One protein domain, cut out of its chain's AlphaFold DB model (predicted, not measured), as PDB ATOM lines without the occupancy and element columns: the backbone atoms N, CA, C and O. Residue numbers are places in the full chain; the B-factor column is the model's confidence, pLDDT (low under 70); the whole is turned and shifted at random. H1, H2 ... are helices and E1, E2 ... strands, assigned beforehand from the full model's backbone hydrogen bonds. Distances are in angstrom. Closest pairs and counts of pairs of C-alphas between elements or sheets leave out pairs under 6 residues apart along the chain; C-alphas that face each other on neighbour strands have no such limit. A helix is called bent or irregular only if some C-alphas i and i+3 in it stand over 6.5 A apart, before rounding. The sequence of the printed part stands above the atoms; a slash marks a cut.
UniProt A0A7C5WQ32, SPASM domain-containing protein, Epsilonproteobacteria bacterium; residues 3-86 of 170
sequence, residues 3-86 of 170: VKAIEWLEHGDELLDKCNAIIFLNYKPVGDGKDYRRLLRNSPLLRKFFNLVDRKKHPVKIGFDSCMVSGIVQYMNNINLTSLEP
ATOM      1  N   VAL A   3      38.855  30.374  46.219       97.31
ATOM      2  CA  VAL A   3      39.855  30.928  47.147       97.31
ATOM      3  C   VAL A   3      39.200  31.896  48.136       97.31
ATOM      4  O   VAL A   3      39.348  31.727  49.339       97.31
ATOM      5  N   LYS A   4      38.406  32.854  47.638       96.25
ATOM      6  CA  LYS A   4      37.686  33.816  48.487       96.25
ATOM      7  C   LYS A   4      36.615  33.137  49.350       96.25
ATOM      8  O   LYS A   4      36.435  33.513  50.498       96.25
ATOM      9  N   ALA A   5      35.936  32.120  48.815       96.69
ATOM     10  CA  ALA A   5      34.975  31.332  49.584       96.69
ATOM     11  C   ALA A   5      35.650  30.623  50.771       96.69
ATOM     12  O   ALA A   5      35.143  30.677  51.882       96.69
ATOM     13  N   ILE A   6      36.815  30.009  50.547       98.06
ATOM     14  CA  ILE A   6      37.616  29.378  51.603       98.06
ATOM     15  C   ILE A   6      38.094  30.411  52.623       98.06
ATOM     16  O   ILE A   6      37.936  30.179  53.814       98.06
ATOM     17  N   GLU A   7      38.606  31.557  52.176       97.31
ATOM     18  CA  GLU A   7      39.027  32.651  53.060       97.31
ATOM     19  C   GLU A   7      37.888  33.101  53.988       97.31
ATOM     20  O   GLU A   7      38.096  33.238  55.190       97.31
ATOM     21  N   TRP A   8      36.669  33.261  53.463       96.00
ATOM     22  CA  TRP A   8      35.499  33.588  54.280       96.00
ATOM     23  C   TRP A   8      35.112  32.469  55.245       96.00
ATOM     24  O   TRP A   8      34.793  32.747  56.394       96.00
ATOM     25  N   LEU A   9      35.170  31.209  54.816       96.56
ATOM     26  CA  LEU A   9      34.875  30.071  55.690       96.56
ATOM     27  C   LEU A   9      35.937  29.884  56.786       96.56
ATOM     28  O   LEU A   9      35.618  29.370  57.854       96.56
ATOM     29  N   GLU A  10      37.191  30.269  56.552       96.38
ATOM     30  CA  GLU A  10      38.272  30.155  57.539       96.38
ATOM     31  C   GLU A  10      38.302  31.351  58.498       96.38
ATOM     32  O   GLU A  10      38.431  31.145  59.706       96.38
ATOM     33  N   HIS A  11      38.147  32.570  57.974       95.62
ATOM     34  CA  HIS A  11      38.477  33.814  58.679       95.62
ATOM     35  C   HIS A  11      37.395  34.902  58.597       95.62
ATOM     36  O   HIS A  11      37.582  35.993  59.124       95.62
ATOM     37  N   GLY A  12      36.279  34.645  57.916       91.50
ATOM     38  CA  GLY A  12      35.242  35.641  57.647       91.50
ATOM     39  C   GLY A  12      34.174  35.772  58.729       91.50
ATOM     40  O   GLY A  12      33.140  36.366  58.436       91.50
ATOM     41  N   ASP A  13      34.375  35.228  59.931       89.31
ATOM     42  CA  ASP A  13      33.320  35.108  60.948       89.31
ATOM     43  C   ASP A  13      32.661  36.474  61.264       89.31
ATOM     44  O   ASP A  13      31.440  36.566  61.255       89.31
ATOM     45  N   GLU A  14      33.421  37.575  61.371       90.88
ATOM     46  CA  GLU A  14      32.862  38.929  61.595       90.88
ATOM     47  C   GLU A  14      31.930  39.433  60.474       90.88
ATOM     48  O   GLU A  14      31.009  40.221  60.715       90.88
ATOM     49  N   LEU A  15      32.201  39.037  59.228       90.88
ATOM     50  CA  LEU A  15      31.355  39.358  58.079       90.88
ATOM     51  C   LEU A  15      30.131  38.442  58.062       90.88
ATOM     52  O   LEU A  15      29.014  38.910  57.851       90.88
ATOM     53  N   LEU A  16      30.351  37.144  58.274       92.12
ATOM     54  CA  LEU A  16      29.314  36.122  58.204       92.12
ATOM     55  C   LEU A  16      28.298  36.249  59.347       92.12
ATOM     56  O   LEU A  16      27.117  36.018  59.103       92.12
ATOM     57  N   ASP A  17      28.708  36.717  60.529       93.56
ATOM     58  CA  ASP A  17      27.830  37.035  61.670       93.56
ATOM     59  C   ASP A  17      26.751  38.072  61.325       93.56
ATOM     60  O   ASP A  17      25.687  38.117  61.943       93.56
ATOM     61  N   LYS A  18      26.999  38.914  60.316       95.00
ATOM     62  CA  LYS A  18      26.065  39.954  59.862       95.00
ATOM     63  C   LYS A  18      25.108  39.454  58.778       95.00
ATOM     64  O   LYS A  18      24.298  40.230  58.271       95.00
ATOM     65  N   CYS A  19      25.201  38.186  58.384       94.69
ATOM     66  CA  CYS A  19      24.387  37.574  57.340       94.69
ATOM     67  C   CYS A  19      23.514  36.454  57.917       94.69
ATOM     68  O   CYS A  19      23.957  35.655  58.731       94.69
ATOM     69  N   ASN A  20      22.271  36.325  57.440       95.62
ATOM     70  CA  ASN A  20      21.437  35.161  57.779       95.62
ATOM     71  C   ASN A  20      21.875  33.895  57.019       95.62
ATOM     72  O   ASN A  20      21.807  32.791  57.560       95.62
ATOM     73  N   ALA A  21      22.301  34.048  55.760       95.75
ATOM     74  CA  ALA A  21      22.746  32.946  54.916       95.75
ATOM     75  C   ALA A  21      23.825  33.395  53.917       95.75
ATOM     76  O   ALA A  21      23.812  34.541  53.468       95.75
ATOM     77  N   ILE A  22      24.697  32.470  53.520       95.56
ATOM     78  CA  ILE A  22      25.562  32.579  52.343       95.56
ATOM     79  C   ILE A  22      25.240  31.426  51.393       95.56
ATOM     80  O   ILE A  22      25.174  30.271  51.811       95.56
ATOM     81  N   ILE A  23      25.028  31.741  50.115       96.56
ATOM     82  CA  ILE A  23      24.728  30.748  49.081       96.56
ATOM     83  C   ILE A  23      25.887  30.708  48.091       96.56
ATOM     84  O   ILE A  23      26.229  31.723  47.481       96.56
ATOM     85  N   PHE A  24      26.494  29.536  47.927       97.19
ATOM     86  CA  PHE A  24      27.526  29.318  46.923       97.19
ATOM     87  C   PHE A  24      26.892  28.858  45.615       97.19
ATOM     88  O   PHE A  24      26.095  27.926  45.597       97.19
ATOM     89  N   LEU A  25      27.261  29.525  44.523       96.62
ATOM     90  CA  LEU A  25      26.790  29.195  43.184       96.62
ATOM     91  C   LEU A  25      27.920  28.546  42.389       96.62
ATOM     92  O   LEU A  25      29.026  29.094  42.317       96.62
ATOM     93  N   ASN A  26      27.636  27.419  41.737       96.06
ATOM     94  CA  ASN A  26      28.565  26.830  40.780       96.06
ATOM     95  C   ASN A  26      28.690  27.726  39.540       96.06
ATOM     96  O   ASN A  26      27.702  28.312  39.090       96.06
ATOM     97  N   TYR A  27      29.880  27.811  38.954       95.94
ATOM     98  CA  TYR A  27      30.068  28.490  37.672       95.94
ATOM     99  C   TYR A  27      29.578  27.592  36.527       95.94
ATOM    100  O   TYR A  27      29.895  26.404  36.501       95.94
ATOM    101  N   LYS A  28      28.822  28.157  35.577       95.00
ATOM    102  CA  LYS A  28      28.331  27.451  34.384       95.00
ATOM    103  C   LYS A  28      29.025  28.039  33.153       95.00
ATOM    104  O   LYS A  28      28.949  29.254  32.973       95.00
ATOM    105  N   PRO A  29      29.706  27.230  32.323       94.00
ATOM    106  CA  PRO A  29      30.461  27.713  31.167       94.00
ATOM    107  C   PRO A  29      29.537  27.966  29.960       94.00
ATOM    108  O   PRO A  29      29.660  27.317  28.923       94.00
ATOM    109  N   VAL A  30      28.601  28.903  30.102       92.12
ATOM    110  CA  VAL A  30      27.645  29.322  29.058       92.12
ATOM    111  C   VAL A  30      27.934  30.750  28.583       92.12
ATOM    112  O   VAL A  30      28.639  31.494  29.272       92.12
ATOM    113  N   GLY A  31      27.404  31.123  27.419       90.25
ATOM    114  CA  GLY A  31      27.611  32.422  26.785       90.25
ATOM    115  C   GLY A  31      29.003  32.625  26.173       90.25
ATOM    116  O   GLY A  31      29.909  31.792  26.294       90.25
ATOM    117  N   ASP A  32      29.188  33.782  25.535       87.12
ATOM    118  CA  ASP A  32      30.403  34.124  24.774       87.12
ATOM    119  C   ASP A  32      31.668  34.236  25.643       87.12
ATOM    120  O   ASP A  32      32.789  34.073  25.165       87.12
ATOM    121  N   GLY A  33      31.501  34.476  26.947       89.81
ATOM    122  CA  GLY A  33      32.587  34.613  27.921       89.81
ATOM    123  C   GLY A  33      32.965  33.322  28.654       89.81
ATOM    124  O   GLY A  33      33.580  33.394  29.724       89.81
ATOM    125  N   LYS A  34      32.553  32.147  28.157       93.75
ATOM    126  CA  LYS A  34      32.788  30.876  28.853       93.75
ATOM    127  C   LYS A  34      34.277  30.552  29.007       93.75
ATOM    128  O   LYS A  34      35.046  30.571  28.051       93.75
ATOM    129  N   ASP A  35      34.677  30.197  30.226       95.31
ATOM    130  CA  ASP A  35      36.051  29.815  30.556       95.31
ATOM    131  C   ASP A  35      36.062  28.498  31.334       95.31
ATOM    132  O   ASP A  35      35.893  28.462  32.555       95.31
ATOM    133  N   TYR A  36      36.307  27.399  30.623       95.25
ATOM    134  CA  TYR A  36      36.357  26.056  31.203       95.25
ATOM    135  C   TYR A  36      37.445  25.904  32.278       95.25
ATOM    136  O   TYR A  36      37.321  25.058  33.161       95.25
ATOM    137  N   ARG A  37      38.480  26.758  32.295       94.69
ATOM    138  CA  ARG A  37      39.505  26.740  33.355       94.69
ATOM    139  C   ARG A  37      38.938  27.176  34.708       94.69
ATOM    140  O   ARG A  37      39.503  26.832  35.739       94.69
ATOM    141  N   ARG A  38      37.814  27.904  34.716       94.44
ATOM    142  CA  ARG A  38      37.114  28.358  35.929       94.44
ATOM    143  C   ARG A  38      36.138  27.331  36.495       94.44
ATOM    144  O   ARG A  38      35.556  27.590  37.548       94.44
ATOM    145  N   LEU A  39      35.942  26.193  35.824       96.12
ATOM    146  CA  LEU A  39      35.099  25.122  36.346       96.12
ATOM    147  C   LEU A  39      35.584  24.680  37.723       96.12
ATOM    148  O   LEU A  39      36.768  24.415  37.936       96.12
ATOM    149  N   LEU A  40      34.642  24.556  38.653       95.69
ATOM    150  CA  LEU A  40      34.943  24.260  40.046       95.69
ATOM    151  C   LEU A  40      35.652  22.901  40.218       95.69
ATOM    152  O   LEU A  40      36.559  22.794  41.044       95.69
ATOM    153  N   ARG A  41      35.321  21.905  39.384       94.25
ATOM    154  CA  ARG A  41      35.989  20.587  39.355       94.25
ATOM    155  C   ARG A  41      37.488  20.636  39.049       94.25
ATOM    156  O   ARG A  41      38.199  19.703  39.395       94.25
ATOM    157  N   ASN A  42      37.970  21.712  38.423       94.56
ATOM    158  CA  ASN A  42      39.388  21.879  38.095       94.56
ATOM    159  C   ASN A  42      40.195  22.452  39.269       94.56
ATOM    160  O   ASN A  42      41.418  22.546  39.195       94.56
ATOM    161  N   SER A  43      39.531  22.862  40.354       95.50
ATOM    162  CA  SER A  43      40.206  23.439  41.510       95.50
ATOM    163  C   SER A  43      40.804  22.352  42.412       95.50
ATOM    164  O   SER A  43      40.052  21.526  42.941       95.50
ATOM    165  N   PRO A  44      42.108  22.409  42.744       95.75
ATOM    166  CA  PRO A  44      42.696  21.511  43.741       95.75
ATOM    167  C   PRO A  44      42.148  21.768  45.157       95.75
ATOM    168  O   PRO A  44      42.318  20.952  46.061       95.75
ATOM    169  N   LEU A  45      41.468  22.900  45.366       97.25
ATOM    170  CA  LEU A  45      40.897  23.300  46.649       97.25
ATOM    171  C   LEU A  45      39.476  22.760  46.876       97.25
ATOM    172  O   LEU A  45      38.902  23.016  47.932       97.25
ATOM    173  N   LEU A  46      38.905  22.017  45.920       96.12
ATOM    174  CA  LEU A  46      37.522  21.534  45.977       96.12
ATOM    175  C   LEU A  46      37.214  20.774  47.273       96.12
ATOM    176  O   LEU A  46      36.275  21.102  47.997       96.12
ATOM    177  N   ARG A  47      38.064  19.800  47.609       96.31
ATOM    178  CA  ARG A  47      37.922  19.002  48.832       96.31
ATOM    179  C   ARG A  47      38.113  19.842  50.097       96.31
ATOM    180  O   ARG A  47      37.414  19.611  51.077       96.31
ATOM    181  N   LYS A  48      39.027  20.822  50.090       97.88
ATOM    182  CA  LYS A  48      39.213  21.749  51.224       97.88
ATOM    183  C   LYS A  48      37.936  22.557  51.464       97.88
ATOM    184  O   LYS A  48      37.480  22.632  52.598       97.88
ATOM    185  N   PHE A  49      37.353  23.107  50.401       98.12
ATOM    186  CA  PHE A  49      36.118  23.883  50.463       98.12
ATOM    187  C   PHE A  49      34.962  23.084  51.081       98.12
ATOM    188  O   PHE A  49      34.402  23.517  52.085       98.12
ATOM    189  N   PHE A  50      34.654  21.893  50.557       97.75
ATOM    190  CA  PHE A  50      33.566  21.079  51.113       97.75
ATOM    191  C   PHE A  50      33.852  20.599  52.540       97.75
ATOM    192  O   PHE A  50      32.947  20.623  53.366       97.75
ATOM    193  N   ASN A  51      35.100  20.251  52.876       97.56
ATOM    194  CA  ASN A  51      35.463  19.889  54.251       97.56
ATOM    195  C   ASN A  51      35.245  21.040  55.241       97.56
ATOM    196  O   ASN A  51      34.829  20.793  56.371       97.56
ATOM    197  N   LEU A  52      35.538  22.284  54.844       97.75
ATOM    198  CA  LEU A  52      35.292  23.455  55.688       97.75
ATOM    199  C   LEU A  52      33.799  23.650  55.947       97.75
ATOM    200  O   LEU A  52      33.424  23.968  57.070       97.75
ATOM    201  N   VAL A  53      32.945  23.428  54.947       96.75
ATOM    202  CA  VAL A  53      31.490  23.495  55.143       96.75
ATOM    203  C   VAL A  53      30.986  22.328  56.003       96.75
ATOM    204  O   VAL A  53      30.170  22.539  56.891       96.75
ATOM    205  N   ASP A  54      31.487  21.112  55.774       97.00
ATOM    206  CA  ASP A  54      31.020  19.879  56.428       97.00
ATOM    207  C   ASP A  54      31.435  19.753  57.900       97.00
ATOM    208  O   ASP A  54      30.742  19.111  58.689       97.00
ATOM    209  N   ARG A  55      32.604  20.301  58.266       95.94
ATOM    210  CA  ARG A  55      33.248  20.035  59.566       95.94
ATOM    211  C   ARG A  55      33.370  21.248  60.479       95.94
ATOM    212  O   ARG A  55      33.480  21.060  61.689       95.94
ATOM    213  N   LYS A  56      33.392  22.473  59.945       94.38
ATOM    214  CA  LYS A  56      33.431  23.693  60.766       94.38
ATOM    215  C   LYS A  56      32.000  24.157  61.032       94.38
ATOM    216  O   LYS A  56      31.167  24.185  60.132       94.38
ATOM    217  N   LYS A  57      31.723  24.558  62.274       92.44
ATOM    218  CA  LYS A  57      30.493  25.277  62.609       92.44
ATOM    219  C   LYS A  57      30.646  26.729  62.167       92.44
ATOM    220  O   LYS A  57      31.575  27.403  62.605       92.44
ATOM    221  N   HIS A  58      29.733  27.190  61.324       94.25
ATOM    222  CA  HIS A  58      29.686  28.572  60.849       94.25
ATOM    223  C   HIS A  58      28.561  29.329  61.558       94.25
ATOM    224  O   HIS A  58      27.554  28.712  61.917       94.25
ATOM    225  N   PRO A  59      28.703  30.647  61.768       93.75
ATOM    226  CA  PRO A  59      27.654  31.456  62.393       93.75
ATOM    227  C   PRO A  59      26.447  31.699  61.475       93.75
ATOM    228  O   PRO A  59      25.377  32.102  61.925       93.75
ATOM    229  N   VAL A  60      26.616  31.418  60.184       95.69
ATOM    230  CA  VAL A  60      25.653  31.666  59.116       95.69
ATOM    231  C   VAL A  60      25.129  30.353  58.534       95.69
ATOM    232  O   VAL A  60      25.829  29.337  58.521       95.69
ATOM    233  N   LYS A  61      23.910  30.366  57.983       95.06
ATOM    234  CA  LYS A  61      23.409  29.239  57.180       95.06
ATOM    235  C   LYS A  61      24.172  29.174  55.860       95.06
ATOM    236  O   LYS A  61      24.282  30.178  55.161       95.06
ATOM    237  N   ILE A  62      24.656  27.995  55.491       95.75
ATOM    238  CA  ILE A  62      25.328  27.785  54.207       95.75
ATOM    239  C   ILE A  62      24.381  27.037  53.280       95.75
ATOM    240  O   ILE A  62      23.850  25.992  53.645       95.75
ATOM    241  N   GLY A  63      24.181  27.579  52.083       96.25
ATOM    242  CA  GLY A  63      23.436  26.930  51.017       96.25
ATOM    243  C   GLY A  63      24.238  26.841  49.728       96.25
ATOM    244  O   GLY A  63      25.300  27.450  49.569       96.25
ATOM    245  N   PHE A  64      23.692  26.074  48.798       96.62
ATOM    246  CA  PHE A  64      24.277  25.807  47.494       96.62
ATOM    247  C   PHE A  64      23.182  25.847  46.441       96.62
ATOM    248  O   PHE A  64      22.024  25.563  46.745       96.62
ATOM    249  N   ASP A  65      23.541  26.150  45.199       94.06
ATOM    250  CA  ASP A  65      22.655  25.837  44.086       94.06
ATOM    251  C   ASP A  65      22.633  24.328  43.798       94.06
ATOM    252  O   ASP A  65      23.627  23.621  43.982       94.06
ATOM    253  N   SER A  66      21.512  23.826  43.271       95.00
ATOM    254  CA  SER A  66      21.298  22.395  42.992       95.00
ATOM    255  C   SER A  66      22.345  21.800  42.036       95.00
ATOM    256  O   SER A  66      22.615  20.601  42.057       95.00
ATOM    257  N   CYS A  67      23.020  22.638  41.237       96.38
ATOM    258  CA  CYS A  67      24.136  22.233  40.375       96.38
ATOM    259  C   CYS A  67      25.402  21.802  41.146       96.38
ATOM    260  O   CYS A  67      26.349  21.319  40.524       96.38
ATOM    261  N   MET A  68      25.458  21.977  42.470       96.56
ATOM    262  CA  MET A  68      26.550  21.499  43.331       96.56
ATOM    263  C   MET A  68      26.221  20.195  44.064       96.56
ATOM    264  O   MET A  68      27.081  19.688  44.786       96.56
ATOM    265  N   VAL A  69      25.027  19.618  43.862       96.81
ATOM    266  CA  VAL A  69      24.575  18.401  44.562       96.81
ATOM    267  C   VAL A  69      25.582  17.253  44.453       96.81
ATOM    268  O   VAL A  69      25.844  16.571  45.440       96.81
ATOM    269  N   SER A  70      26.223  17.098  43.289       96.25
ATOM    270  CA  SER A  70      27.248  16.079  43.043       96.25
ATOM    271  C   SER A  70      28.478  16.246  43.935       96.25
ATOM    272  O   SER A  70      29.045  15.254  44.375       96.25
ATOM    273  N   GLY A  71      28.869  17.482  44.257       96.19
ATOM    274  CA  GLY A  71      29.969  17.760  45.182       96.19
ATOM    275  C   GLY A  71      29.561  17.566  46.636       96.19
ATOM    276  O   GLY A  71      30.320  16.980  47.404       96.19
ATOM    277  N   ILE A  72      28.344  17.984  46.992       96.75
ATOM    278  CA  ILE A  72      27.797  17.807  48.341       96.75
ATOM    279  C   ILE A  72      27.818  16.321  48.711       96.75
ATOM    280  O   ILE A  72      28.504  15.943  49.655       96.75
ATOM    281  N   VAL A  73      27.175  15.460  47.913       95.88
ATOM    282  CA  VAL A  73      27.095  14.014  48.206       95.88
ATOM    283  C   VAL A  73      28.436  13.281  48.097       95.88
ATOM    284  O   VAL A  73      28.568  12.172  48.611       95.88
ATOM    285  N   GLN A  74      29.415  13.856  47.391       94.81
ATOM    286  CA  GLN A  74      30.732  13.254  47.185       94.81
ATOM    287  C   GLN A  74      31.715  13.584  48.314       94.81
ATOM    288  O   GLN A  74      32.576  12.757  48.626       94.81
ATOM    289  N   TYR A  75      31.646  14.793  48.879       95.56
ATOM    290  CA  TYR A  75      32.682  15.309  49.780       95.56
ATOM    291  C   TYR A  75      32.196  15.622  51.198       95.56
ATOM    292  O   TYR A  75      33.038  15.769  52.082       95.56
ATOM    293  N   MET A  76      30.885  15.721  51.434       95.62
ATOM    294  CA  MET A  76      30.316  16.004  52.756       95.62
ATOM    295  C   MET A  76      29.718  14.739  53.377       95.62
ATOM    296  O   MET A  76      29.156  13.901  52.674       95.62
ATOM    297  N   ASN A  77      29.822  14.602  54.699       94.56
ATOM    298  CA  ASN A  77      29.284  13.457  55.442       94.56
ATOM    299  C   ASN A  77      28.108  13.853  56.347       94.56
ATOM    300  O   ASN A  77      27.258  13.020  56.646       94.56
ATOM    301  N   ASN A  78      28.035  15.119  56.761       93.62
ATOM    302  CA  ASN A  78      27.043  15.650  57.694       93.62
ATOM    303  C   ASN A  78      25.929  16.399  56.947       93.62
ATOM    304  O   ASN A  78      25.649  17.568  57.212       93.62
ATOM    305  N   ILE A  79      25.301  15.735  55.974       91.19
ATOM    306  CA  ILE A  79      24.242  16.329  55.148       91.19
ATOM    307  C   ILE A  79      22.876  15.953  55.718       91.19
ATOM    308  O   ILE A  79      22.573  14.774  55.908       91.19
ATOM    309  N   ASN A  80      21.999  16.939  55.907       91.69
ATOM    310  CA  ASN A  80      20.577  16.664  56.064       91.69
ATOM    311  C   ASN A  80      19.970  16.381  54.680       91.69
ATOM    312  O   ASN A  80      19.773  17.296  53.876       91.69
ATOM    313  N   LEU A  81      19.670  15.111  54.402       91.56
ATOM    314  CA  LEU A  81      19.131  14.680  53.109       91.56
ATOM    315  C   LEU A  81      17.773  15.319  52.779       91.56
ATOM    316  O   LEU A  81      17.453  15.466  51.607       91.56
ATOM    317  N   THR A  82      16.995  15.753  53.774       92.56
ATOM    318  CA  THR A  82      15.718  16.451  53.544       92.56
ATOM    319  C   THR A  82      15.913  17.862  52.988       92.56
ATOM    320  O   THR A  82      15.026  18.376  52.317       92.56
ATOM    321  N   SER A  83      17.067  18.491  53.238       91.12
ATOM    322  CA  SER A  83      17.425  19.796  52.659       91.12
ATOM    323  C   SER A  83      18.226  19.690  51.359       91.12
ATOM    324  O   SER A  83      18.669  20.708  50.833       91.12
ATOM    325  N   LEU A  84      18.470  18.473  50.867       94.38
ATOM    326  CA  LEU A  84      19.216  18.257  49.637       94.38
ATOM    327  C   LEU A  84      18.270  18.323  48.438       94.38
ATOM    328  O   LEU A  84      17.392  17.476  48.286       94.38
ATOM    329  N   GLU A  85      18.494  19.297  47.559       93.75
ATOM    330  CA  GLU A  85      17.720  19.453  46.331       93.75
ATOM    331  C   GLU A  85      18.603  19.150  45.106       93.75
ATOM    332  O   GLU A  85      19.479  19.948  44.758       93.75
ATOM    333  N   PRO A  86      18.446  17.979  44.459       95.38
ATOM    334  CA  PRO A  86      19.090  17.707  43.177       95.38
ATOM    335  C   PRO A  86      18.430  18.518  42.051       95.38
ATOM    336  O   PRO A  86      17.487  19.268  42.278       95.38
TER     337      PRO A  86
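Overview. This is residues 3 to 86 of the 170 residues of the protein "SPASM domain-containing protein" of Epsilonproteobacteria bacterium (UniProt A0A7C5WQ32). A small ribbon of two parallel strands, E1 and E2, lies opposite a pair of helices, H1 and H3, which run side by side the same way; the fit between ribbon and helices is loose. H4 lies beyond the E2 edge of the ribbon and ends at H3, H2 lies at the end of H1 on the E1 side, and the long loop of residues 25 to 45 runs out to one end of the domain and back. The printed part has 84 residues, with four named helices and two named strands in the order H1, H2, E1, H3, E2, H4. The class is mostly helix, with under half of the residues in named elements. The whole is compact, with a radius of gyration of the C-alphas of 13.4 A and spans of 37 by 28 by 23 A.

Along the chain. Strand E1 covers residues 21 to 24, from C-alpha 21 at (22.746, 32.946, 54.916), and strand E2 covers residues 61 to 64; they are 10.0 A and 10.3 A long. Helix H3, residues 46 to 55, is 14.3 A long. Helix H1, residues 3 to 11, begins with C-alpha 3 at (39.855, 30.928, 47.147) and is 12.0 A long. Helix H2, residues 13 to 16, is 5.0 A long. Helix H4, residues 66 to 75, is 15.0 A long and ends with C-alpha 75 at (32.682, 15.309, 49.780); it is irregular, with C-alphas 67 and 70 7.4 A apart.

Arrangement. E1 and E2 are parallel neighbours, with 24 degrees between their directions. N 22 and O 61 are 2.8 A apart and N 63 and O 22 are 2.9 A apart, both within hydrogen-bond range. E1, H3 and E2 form a strand-helix-strand unit, two parallel neighbour strands with a helix between them along the chain, and its crossover is right-handed. The closest C-alphas of H3 and E2 are those of Val 53 and Ile 62, 7.6 A apart. H3 touches H1 at a shallow tilt of 26 degrees, the same way; their closest C-alphas, those of Ile 6 and Phe 49, are 5.8 A apart. H1 and E1 are apart, but only just, at 8.2 A. H3 and H4 touch and are about perpendicular, at 81 degrees, with the C-alphas of Phe 50 and Tyr 75 closest at 6.0 A. H1 and H2 are close but not clearly touching: their closest C-alphas, those of Trp 8 and Leu 16, are 7.8 A apart. In H1 and H3 every O i to N i+4 pair is within hydrogen-bond range, in H4 4 of 6 are, and H2 is too short for such a pair.

Size, cuts and confidence. The two C-alphas farthest apart, those of Asp 32 and Lys 57, are 38.9 A apart. The printed part has no cut. The link from E1 to H3, 21 residues, is long; the other links are tight. Mean pLDDT of the printed part is 94.9, and no printed residue is under 70.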